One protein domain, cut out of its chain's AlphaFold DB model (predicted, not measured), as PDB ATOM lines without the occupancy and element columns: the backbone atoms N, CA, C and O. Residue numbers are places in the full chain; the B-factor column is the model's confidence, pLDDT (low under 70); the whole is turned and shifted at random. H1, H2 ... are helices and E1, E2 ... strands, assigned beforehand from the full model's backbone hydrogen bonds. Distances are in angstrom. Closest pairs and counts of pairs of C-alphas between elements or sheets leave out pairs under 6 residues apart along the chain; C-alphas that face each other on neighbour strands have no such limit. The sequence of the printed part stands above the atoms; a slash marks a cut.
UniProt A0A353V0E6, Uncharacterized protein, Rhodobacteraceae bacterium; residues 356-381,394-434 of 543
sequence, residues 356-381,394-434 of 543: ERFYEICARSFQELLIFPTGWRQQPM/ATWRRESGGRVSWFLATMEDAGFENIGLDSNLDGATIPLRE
ATOM      1  N   GLU A 356     -32.813 -26.866 -33.960       89.75
ATOM      2  CA  GLU A 356     -32.445 -26.843 -32.551       89.75
ATOM      3  C   GLU A 356     -31.701 -28.127 -32.158       89.75
ATOM      4  O   GLU A 356     -30.571 -28.059 -31.673       89.75
ATOM      5  N   ARG A 357     -32.275 -29.300 -32.460       90.38
ATOM      6  CA  ARG A 357     -31.667 -30.611 -32.180       90.38
ATOM      7  C   ARG A 357     -30.357 -30.819 -32.942       90.38
ATOM      8  O   ARG A 357     -29.403 -31.366 -32.391       90.38
ATOM      9  N   PHE A 358     -30.290 -30.350 -34.188       93.19
ATOM     10  CA  PHE A 358     -29.059 -30.325 -34.977       93.19
ATOM     11  C   PHE A 358     -27.970 -29.483 -34.302       93.19
ATOM     12  O   PHE A 358     -26.849 -29.961 -34.131       93.19
ATOM     13  N   TYR A 359     -28.299 -28.259 -33.873       92.88
ATOM     14  CA  TYR A 359     -27.354 -27.393 -33.168       92.88
ATOM     15  C   TYR A 359     -26.877 -28.018 -31.850       92.88
ATOM     16  O   TYR A 359     -25.680 -28.002 -31.583       92.88
ATOM     17  N   GLU A 360     -27.775 -28.590 -31.042       92.12
ATOM     18  CA  GLU A 360     -27.422 -29.230 -29.766       92.12
ATOM     19  C   GLU A 360     -26.445 -30.398 -29.945       92.12
ATOM     20  O   GLU A 360     -25.449 -30.481 -29.222       92.12
ATOM     21  N   ILE A 361     -26.698 -31.265 -30.933       93.50
ATOM     22  CA  ILE A 361     -25.810 -32.378 -31.285       93.50
ATOM     23  C   ILE A 361     -24.451 -31.832 -31.737       93.50
ATOM     24  O   ILE A 361     -23.441 -32.132 -31.108       93.50
ATOM     25  N   CYS A 362     -24.419 -30.949 -32.740       94.81
ATOM     26  CA  CYS A 362     -23.166 -30.382 -33.244       94.81
ATOM     27  C   CYS A 362     -22.363 -29.628 -32.170       94.81
ATOM     28  O   CYS A 362     -21.136 -29.720 -32.143       94.81
ATOM     29  N   ALA A 363     -23.027 -28.887 -31.278       92.94
ATOM     30  CA  ALA A 363     -22.374 -28.150 -30.201       92.94
ATOM     31  C   ALA A 363     -21.743 -29.090 -29.160       92.94
ATOM     32  O   ALA A 363     -20.638 -28.804 -28.698       92.94
ATOM     33  N   ARG A 364     -22.389 -30.222 -28.835       94.19
ATOM     34  CA  ARG A 364     -21.782 -31.291 -28.022       94.19
ATOM     35  C   ARG A 364     -20.582 -31.907 -28.741       94.19
ATOM     36  O   ARG A 364     -19.493 -31.916 -28.175       94.19
ATOM     37  N   SER A 365     -20.746 -32.338 -29.993       94.62
ATOM     38  CA  SER A 365     -19.656 -32.949 -30.764       94.62
ATOM     39  C   SER A 365     -18.436 -32.021 -30.869       94.62
ATOM     40  O   SER A 365     -17.295 -32.463 -30.770       94.62
ATOM     41  N   PHE A 366     -18.650 -30.710 -31.027       94.94
ATOM     42  CA  PHE A 366     -17.570 -29.719 -31.042       94.94
ATOM     43  C   PHE A 366     -16.887 -29.535 -29.681       94.94
ATOM     44  O   PHE A 366     -15.698 -29.235 -29.664       94.94
ATOM     45  N   GLN A 367     -17.580 -29.719 -28.553       93.19
ATOM     46  CA  GLN A 367     -16.945 -29.702 -27.227       93.19
ATOM     47  C   GLN A 367     -16.019 -30.910 -27.036       93.19
ATOM     48  O   GLN A 367     -14.919 -30.748 -26.514       93.19
ATOM     49  N   GLU A 368     -16.425 -32.093 -27.505       93.56
ATOM     50  CA  GLU A 368     -15.605 -33.315 -27.467       93.56
ATOM     51  C   GLU A 368     -14.383 -33.226 -28.396       93.56
ATOM     52  O   GLU A 368     -13.295 -33.686 -28.057       93.56
ATOM     53  N   LEU A 369     -14.538 -32.579 -29.554       94.25
ATOM     54  CA  LEU A 369     -13.473 -32.402 -30.542       94.25
ATOM     55  C   LEU A 369     -12.548 -31.195 -30.265       94.25
ATOM     56  O   LEU A 369     -11.602 -30.978 -31.024       94.25
ATOM     57  N   LEU A 370     -12.776 -30.389 -29.219       94.19
ATOM     58  CA  LEU A 370     -11.995 -29.174 -28.930       94.19
ATOM     59  C   LEU A 370     -10.649 -29.492 -28.245       94.19
ATOM     60  O   LEU A 370     -10.468 -29.295 -27.043       94.19
ATOM     61  N   ILE A 371      -9.692 -29.990 -29.028       93.38
ATOM     62  CA  ILE A 371      -8.405 -30.511 -28.548       93.38
ATOM     63  C   ILE A 371      -7.253 -29.779 -29.241       93.38
ATOM     64  O   ILE A 371      -7.243 -29.621 -30.463       93.38
ATOM     65  N   PHE A 372      -6.227 -29.393 -28.476       93.56
ATOM     66  CA  PHE A 372      -5.074 -28.629 -28.971       93.56
ATOM     67  C   PHE A 372      -3.736 -29.371 -28.752       93.56
ATOM     68  O   PHE A 372      -3.003 -29.055 -27.812       93.56
ATOM     69  N   PRO A 373      -3.377 -30.356 -29.602       94.12
ATOM     70  CA  PRO A 373      -2.108 -31.072 -29.484       94.12
ATOM     71  C   PRO A 373      -0.905 -30.158 -29.749       94.12
ATOM     72  O   PRO A 373      -0.938 -29.268 -30.598       94.12
ATOM     73  N   THR A 374       0.210 -30.400 -29.053       93.06
ATOM     74  CA  THR A 374       1.385 -29.512 -29.131       93.06
ATOM     75  C   THR A 374       2.005 -29.492 -30.534       93.06
ATOM     76  O   THR A 374       2.430 -30.524 -31.064       93.06
ATOM     77  N   GLY A 375       2.094 -28.294 -31.120       94.00
ATOM     78  CA  GLY A 375       2.598 -28.068 -32.481       94.00
ATOM     79  C   GLY A 375       1.599 -28.424 -33.590       94.00
ATOM     80  O   GLY A 375       2.009 -28.642 -34.730       94.00
ATOM     81  N   TRP A 376       0.307 -28.501 -33.267       95.88
ATOM     82  CA  TRP A 376      -0.779 -28.690 -34.227       95.88
ATOM     83  C   TRP A 376      -1.837 -27.600 -34.075       95.88
ATOM     84  O   TRP A 376      -2.184 -27.194 -32.968       95.88
ATOM     85  N   ARG A 377      -2.382 -27.156 -35.208       95.31
ATOM     86  CA  ARG A 377      -3.409 -26.122 -35.294       95.31
ATOM     87  C   ARG A 377      -4.744 -26.724 -35.704       95.31
ATOM     88  O   ARG A 377      -4.879 -27.222 -36.826       95.31
ATOM     89  N   GLN A 378      -5.738 -26.638 -34.828       95.44
ATOM     90  CA  GLN A 378      -7.099 -27.059 -35.140       95.44
ATOM     91  C   GLN A 378      -7.701 -26.129 -36.201       95.44
ATOM     92  O   GLN A 378      -7.667 -24.915 -36.067       95.44
ATOM     93  N   GLN A 379      -8.200 -26.680 -37.298       96.25
ATOM     94  CA  GLN A 379      -8.962 -25.940 -38.301       96.25
ATOM     95  C   GLN A 379     -10.411 -25.763 -37.812       96.25
ATOM     96  O   GLN A 379     -10.829 -26.497 -36.911       96.25
ATOM     97  N   PRO A 380     -11.197 -24.838 -38.395       96.00
ATOM     98  CA  PRO A 380     -12.616 -24.724 -38.085       96.00
ATOM     99  C   PRO A 380     -13.321 -26.078 -38.209       96.00
ATOM    100  O   PRO A 380     -13.172 -26.773 -39.216       96.00
ATOM    101  N   MET A 381     -14.054 -26.460 -37.167       96.00
ATOM    102  CA  MET A 381     -14.808 -27.709 -37.130       96.00
ATOM    103  C   MET A 381     -16.103 -27.535 -37.909       96.00
ATOM    104  O   MET A 381     -16.735 -26.485 -37.811       96.00
ATOM    105  N   ALA A 394     -13.645 -32.556 -37.054       95.88
ATOM    106  CA  ALA A 394     -12.515 -31.704 -36.733       95.88
ATOM    107  C   ALA A 394     -11.311 -32.103 -37.584       95.88
ATOM    108  O   ALA A 394     -11.085 -33.278 -37.878       95.88
ATOM    109  N   THR A 395     -10.553 -31.096 -38.007       95.56
ATOM    110  CA  THR A 395      -9.326 -31.272 -38.785       95.56
ATOM    111  C   THR A 395      -8.211 -30.506 -38.089       95.56
ATOM    112  O   THR A 395      -8.429 -29.387 -37.640       95.56
ATOM    113  N   TRP A 396      -7.009 -31.060 -38.018       96.31
ATOM    114  CA  TRP A 396      -5.818 -30.399 -37.494       96.31
ATOM    115  C   TRP A 396      -4.742 -30.363 -38.565       96.31
ATOM    116  O   TRP A 396      -4.607 -31.290 -39.361       96.31
ATOM    117  N   ARG A 397      -3.951 -29.294 -38.557       96.00
ATOM    118  CA  ARG A 397      -2.803 -29.112 -39.438       96.00
ATOM    119  C   ARG A 397      -1.529 -29.012 -38.612       96.00
ATOM    120  O   ARG A 397      -1.503 -28.301 -37.610       96.00
ATOM    121  N   ARG A 398      -0.479 -29.714 -39.020       95.62
ATOM    122  CA  ARG A 398       0.834 -29.659 -38.374       95.62
ATOM    123  C   ARG A 398       1.439 -28.265 -38.545       95.62
ATOM    124  O   ARG A 398       1.476 -27.730 -39.653       95.62
ATOM    125  N   GLU A 399       1.947 -27.697 -37.458       94.19
ATOM    126  CA  GLU A 399       2.783 -26.496 -37.477       94.19
ATOM    127  C   GLU A 399       4.254 -26.856 -37.212       94.19
ATOM    128  O   GLU A 399       4.606 -27.989 -36.862       94.19
ATOM    129  N   SER A 400       5.152 -25.887 -37.399       87.94
ATOM    130  CA  SER A 400       6.590 -26.067 -37.190       87.94
ATOM    131  C   SER A 400       6.894 -26.579 -35.775       87.94
ATOM    132  O   SER A 400       6.639 -25.884 -34.794       87.94
ATOM    133  N   GLY A 401       7.467 -27.782 -35.668       85.25
ATOM    134  CA  GLY A 401       7.790 -28.423 -34.386       85.25
ATOM    135  C   GLY A 401       6.770 -29.463 -33.907       85.25
ATOM    136  O   GLY A 401       7.090 -30.234 -33.002       85.25
ATOM    137  N   GLY A 402       5.589 -29.554 -34.529       92.12
ATOM    138  CA  GLY A 402       4.604 -30.596 -34.234       92.12
ATOM    139  C   GLY A 402       5.102 -31.995 -34.593       92.12
ATOM    140  O   GLY A 402       5.656 -32.212 -35.672       92.12
ATOM    141  N   ARG A 403       4.868 -32.976 -33.713       93.88
ATOM    142  CA  ARG A 403       5.226 -34.398 -33.915       93.88
ATOM    143  C   ARG A 403       3.980 -35.266 -34.086       93.88
ATOM    144  O   ARG A 403       2.946 -34.973 -33.496       93.88
ATOM    145  N   VAL A 404       4.065 -36.315 -34.919       93.44
ATOM    146  CA  VAL A 404       2.953 -37.276 -35.127       93.44
ATOM    147  C   VAL A 404       2.621 -37.977 -33.809       93.44
ATOM    148  O   VAL A 404       1.468 -38.036 -33.412       93.44
ATOM    149  N   SER A 405       3.647 -38.453 -33.099       92.62
ATOM    150  CA  SER A 405       3.499 -39.204 -31.851       92.62
ATOM    151  C   SER A 405       2.809 -38.408 -30.743       92.62
ATOM    152  O   SER A 405       2.029 -38.976 -29.995       92.62
ATOM    153  N   TRP A 406       3.056 -37.096 -30.656       93.31
ATOM    154  CA  TRP A 406       2.370 -36.224 -29.698       93.31
ATOM    155  C   TRP A 406       0.896 -36.034 -30.049       93.31
ATOM    156  O   TRP A 406       0.067 -36.019 -29.150       93.31
ATOM    157  N   PHE A 407       0.564 -35.925 -31.339       94.75
ATOM    158  CA  PHE A 407      -0.826 -35.869 -31.787       94.75
ATOM    159  C   PHE A 407      -1.573 -37.154 -31.443       94.75
ATOM    160  O   PHE A 407      -2.605 -37.091 -30.788       94.75
ATOM    161  N   LEU A 408      -1.016 -38.306 -31.831       93.88
ATOM    162  CA  LEU A 408      -1.626 -39.611 -31.577       93.88
ATOM    163  C   LEU A 408      -1.827 -39.853 -30.078       93.88
ATOM    164  O   LEU A 408      -2.940 -40.167 -29.687       93.88
ATOM    165  N   ALA A 409      -0.814 -39.596 -29.242       92.81
ATOM    166  CA  ALA A 409      -0.947 -39.718 -27.789       92.81
ATOM    167  C   ALA A 409      -2.012 -38.766 -27.206       92.81
ATOM    168  O   ALA A 409      -2.808 -39.181 -26.379       92.81
ATOM    169  N   THR A 410      -2.083 -37.514 -27.680       95.00
ATOM    170  CA  THR A 410      -3.106 -36.552 -27.214       95.00
ATOM    171  C   THR A 410      -4.524 -37.010 -27.578       95.00
ATOM    172  O   THR A 410      -5.459 -36.772 -26.822       95.00
ATOM    173  N   MET A 411      -4.693 -37.648 -28.740       94.56
ATOM    174  CA  MET A 411      -5.988 -38.166 -29.188       94.56
ATOM    175  C   MET A 411      -6.356 -39.489 -28.505       94.56
ATOM    176  O   MET A 411      -7.523 -39.686 -28.183       94.56
ATOM    177  N   GLU A 412      -5.378 -40.350 -28.218       92.94
ATOM    178  CA  GLU A 412      -5.541 -41.571 -27.416       92.94
ATOM    179  C   GLU A 412      -5.952 -41.234 -25.972       92.94
ATOM    180  O   GLU A 412      -6.953 -41.759 -25.487       92.94
ATOM    181  N   ASP A 413      -5.277 -40.269 -25.330       93.69
ATOM    182  CA  ASP A 413      -5.641 -39.733 -24.005       93.69
ATOM    183  C   ASP A 413      -7.058 -39.117 -23.985       93.69
ATOM    184  O   ASP A 413      -7.723 -39.106 -22.947       93.69
ATOM    185  N   ALA A 414      -7.533 -38.613 -25.129       91.38
ATOM    186  CA  ALA A 414      -8.881 -38.076 -25.315       91.38
ATOM    187  C   ALA A 414      -9.923 -39.123 -25.774       91.38
ATOM    188  O   ALA A 414     -11.087 -38.774 -25.959       91.38
ATOM    189  N   GLY A 415      -9.537 -40.394 -25.939       91.94
ATOM    190  CA  GLY A 415     -10.442 -41.498 -26.286       91.94
ATOM    191  C   GLY A 415     -10.734 -41.693 -27.782       91.94
ATOM    192  O   GLY A 415     -11.656 -42.431 -28.129       91.94
ATOM    193  N   PHE A 416      -9.973 -41.066 -28.685       91.50
ATOM    194  CA  PHE A 416     -10.170 -41.183 -30.134       91.50
ATOM    195  C   PHE A 416      -9.288 -42.267 -30.767       91.50
ATOM    196  O   PHE A 416      -8.122 -42.044 -31.090       91.50
ATOM    197  N   GLU A 417      -9.880 -43.434 -31.033       80.81
ATOM    198  CA  GLU A 417      -9.192 -44.575 -31.663       80.81
ATOM    199  C   GLU A 417      -9.088 -44.470 -33.202       80.81
ATOM    200  O   GLU A 417      -8.179 -45.031 -33.813       80.81
ATOM    201  N   ASN A 418     -10.011 -43.749 -33.852       81.19
ATOM    202  CA  ASN A 418     -10.139 -43.695 -35.316       81.19
ATOM    203  C   ASN A 418      -9.682 -42.340 -35.880       81.19
ATOM    204  O   ASN A 418     -10.478 -41.419 -36.056       81.19
ATOM    205  N   ILE A 419      -8.387 -42.230 -36.185       89.19
ATOM    206  CA  ILE A 419      -7.742 -40.992 -36.651       89.19
ATOM    207  C   ILE A 419      -7.368 -41.114 -38.133       89.19
ATOM    208  O   ILE A 419      -6.518 -41.923 -38.507       89.19
ATOM    209  N   GLY A 420      -7.949 -40.267 -38.986       89.56
ATOM    210  CA  GLY A 420      -7.570 -40.166 -40.396       89.56
ATOM    211  C   GLY A 420      -6.374 -39.237 -40.592       89.56
ATOM    212  O   GLY A 420      -6.551 -38.025 -40.650       89.56
ATOM    213  N   LEU A 421      -5.161 -39.782 -40.711       92.44
ATOM    214  CA  LEU A 421      -3.975 -39.015 -41.121       92.44
ATOM    215  C   LEU A 421      -3.909 -38.880 -42.650       92.44
ATOM    216  O   LEU A 421      -4.254 -39.814 -43.377       92.44
ATOM    217  N   ASP A 422      -3.438 -37.735 -43.146       91.00
ATOM    218  CA  ASP A 422      -3.158 -37.549 -44.572       91.00
ATOM    219  C   ASP A 422      -1.866 -38.270 -45.014       91.00
ATOM    220  O   ASP A 422      -1.034 -38.687 -44.206       91.00
ATOM    221  N   SER A 423      -1.670 -38.420 -46.330       88.06
ATOM    222  CA  SER A 423      -0.514 -39.142 -46.891       88.06
ATOM    223  C   SER A 423       0.840 -38.523 -46.540       88.06
ATOM    224  O   SER A 423       1.861 -39.209 -46.579       88.06
ATOM    225  N   ASN A 424       0.848 -37.224 -46.240       89.69
ATOM    226  CA  ASN A 424       2.053 -36.441 -45.982       89.69
ATOM    227  C   ASN A 424       2.319 -36.276 -44.476       89.69
ATOM    228  O   ASN A 424       3.368 -35.767 -44.090       89.69
ATOM    229  N   LEU A 425       1.389 -36.743 -43.635       90.12
ATOM    230  CA  LEU A 425       1.346 -36.560 -42.189       90.12
ATOM    231  C   LEU A 425       1.261 -35.084 -41.752       90.12
ATOM    232  O   LEU A 425       1.544 -34.785 -40.597       90.12
ATOM    233  N   ASP A 426       0.870 -34.148 -42.612       92.44
ATOM    234  CA  ASP A 426       0.696 -32.727 -42.270       92.44
ATOM    235  C   ASP A 426      -0.740 -32.379 -41.847       92.44
ATOM    236  O   ASP A 426      -0.987 -31.282 -41.333       92.44
ATOM    237  N   GLY A 427      -1.678 -33.311 -42.022       93.56
ATOM    238  CA  GLY A 427      -3.089 -33.181 -41.686       93.56
ATOM    239  C   GLY A 427      -3.621 -34.395 -40.923       93.56
ATOM    240  O   GLY A 427      -3.209 -35.531 -41.148       93.56
ATOM    241  N   ALA A 428      -4.560 -34.144 -40.018       94.69
ATOM    242  CA  ALA A 428      -5.289 -35.173 -39.288       94.69
ATOM    243  C   ALA A 428      -6.773 -34.807 -39.229       94.69
ATOM    244  O   ALA A 428      -7.103 -33.651 -38.981       94.69
ATOM    245  N   THR A 429      -7.658 -35.780 -39.411       94.25
ATOM    246  CA  THR A 429      -9.112 -35.595 -39.432       94.25
ATOM    247  C   THR A 429      -9.776 -36.625 -38.533       94.25
ATOM    248  O   THR A 429      -9.486 -37.819 -38.638       94.25
ATOM    249  N   ILE A 430     -10.695 -36.174 -37.680       94.75
ATOM    250  CA  ILE A 430     -11.520 -37.032 -36.825       94.75
ATOM    251  C   ILE A 430     -12.994 -36.705 -37.107       94.75
ATOM    252  O   ILE A 430     -13.429 -35.584 -36.823       94.75
ATOM    253  N   PRO A 431     -13.758 -37.646 -37.693       93.19
ATOM    254  CA  PRO A 431     -15.203 -37.545 -37.811       93.19
ATOM    255  C   PRO A 431     -15.890 -38.204 -36.604       93.19
ATOM    256  O   PRO A 431     -15.720 -39.399 -36.363       93.19
ATOM    257  N   LEU A 432     -16.721 -37.448 -35.890       93.00
ATOM    258  CA  LEU A 432     -17.689 -37.977 -34.933       93.00
ATOM    259  C   LEU A 432     -19.054 -38.090 -35.628       93.00
ATOM    260  O   LEU A 432     -19.542 -37.123 -36.213       93.00
ATOM    261  N   ARG A 433     -19.668 -39.276 -35.590       92.56
ATOM    262  CA  ARG A 433     -20.993 -39.527 -36.173       92.56
ATOM    263  C   ARG A 433     -21.995 -39.823 -35.064       92.56
ATOM    264  O   ARG A 433     -21.891 -40.854 -34.407       92.56
ATOM    265  N   GLU A 434     -22.998 -38.965 -34.929       91.50
ATOM    266  CA  GLU A 434     -24.080 -39.113 -33.959       91.50
ATOM    267  C   GLU A 434     -25.414 -39.389 -34.682       91.50
ATOM    268  O   GLU A 434     -25.855 -38.569 -35.496       91.50
TER     269      GLU A 434
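What this domain is: This is residues 356 to 381 and 394 to 434 of the 543 residues of an uncharacterized protein of Rhodobacteraceae bacterium (UniProt A0A353V0E6). A small sheet of three antiparallel strands has the helix H2 over one face, while the longer helix H1 only grazes the sheet with its residues 361 to 368 and reaches out beyond it at one end. The link from H2, residues 414 to 426, loops round to the E3 edge of the sheet, where residues 420 to 421 pair with residues 428 to 429 of E3. The printed part has 67 residues with two named helices and three named strands, in the order H1, E1, E2, H2, E3; the sheet's order is E1, E2, E3, and the class is mixed, helices and strands. The whole is compact, with a radius of gyration of the C-alphas of 12.3 A, yet elongated in outline, spanning 40 by 21 by 20 A.

How they stand to each other: Start with H1, residues 356 to 368, and hold it against the sheet of E1, residues 376 to 378, E2, residues 394 to 398, and E3, residues 427 to 434. The closest C-alphas of H1 and E3 are those of Ser 365 and Leu 432, 6.8 A apart. Between E1 and E2, antiparallel at 151 degrees, find N 377 and O 397 within hydrogen-bond range at 2.8 A. Between E2 and E3, antiparallel at 168 degrees, look at N 396 and O 428, 2.8 A, and N 430 and O 394, 2.9 A. H2, residues 404 to 413, is on the sheet at a height over the sheet of 9.7 A, with only just enough C-alphas of the sheet, 6, for its local plane. It lies over E2 and runs along the strands, at 25 degrees to E2 on the local plane. The closest C-alphas of E1 and H2 are those of Trp 376 and Phe 407, 7.6 A apart. H2 and E3 are near each other, with 5 pairs of C-alphas within 10 A, while H1 and H2 are apart. In H1 and H2 every O i to N i+4 pair is within hydrogen-bond range.

Where its parts are: Find C-alpha 356 at (-32.445, -26.843, -32.551); from there H1 runs 18.7 A to C-alpha 368. E1 covers 6.6 A and E2 13.6 A. H2 begins at C-alpha 404, at (2.953, -37.276, -35.127), and runs 14.3 A. E3 runs 23.1 A to C-alpha 434 at (-24.080, -39.113, -33.959).

The domain as a whole: The two C-alphas farthest apart are those of Glu 356 and Gly 401, 40.3 A. Residues 382 to 393 are not printed, and C-alphas 381 and 394 stand 4.6 A apart across this cut, in the link from E1 to E2. The link from H2 to E3 is long, with 13 residues. The mean pLDDT of the printed part is 92.8, and no printed residue is under 70.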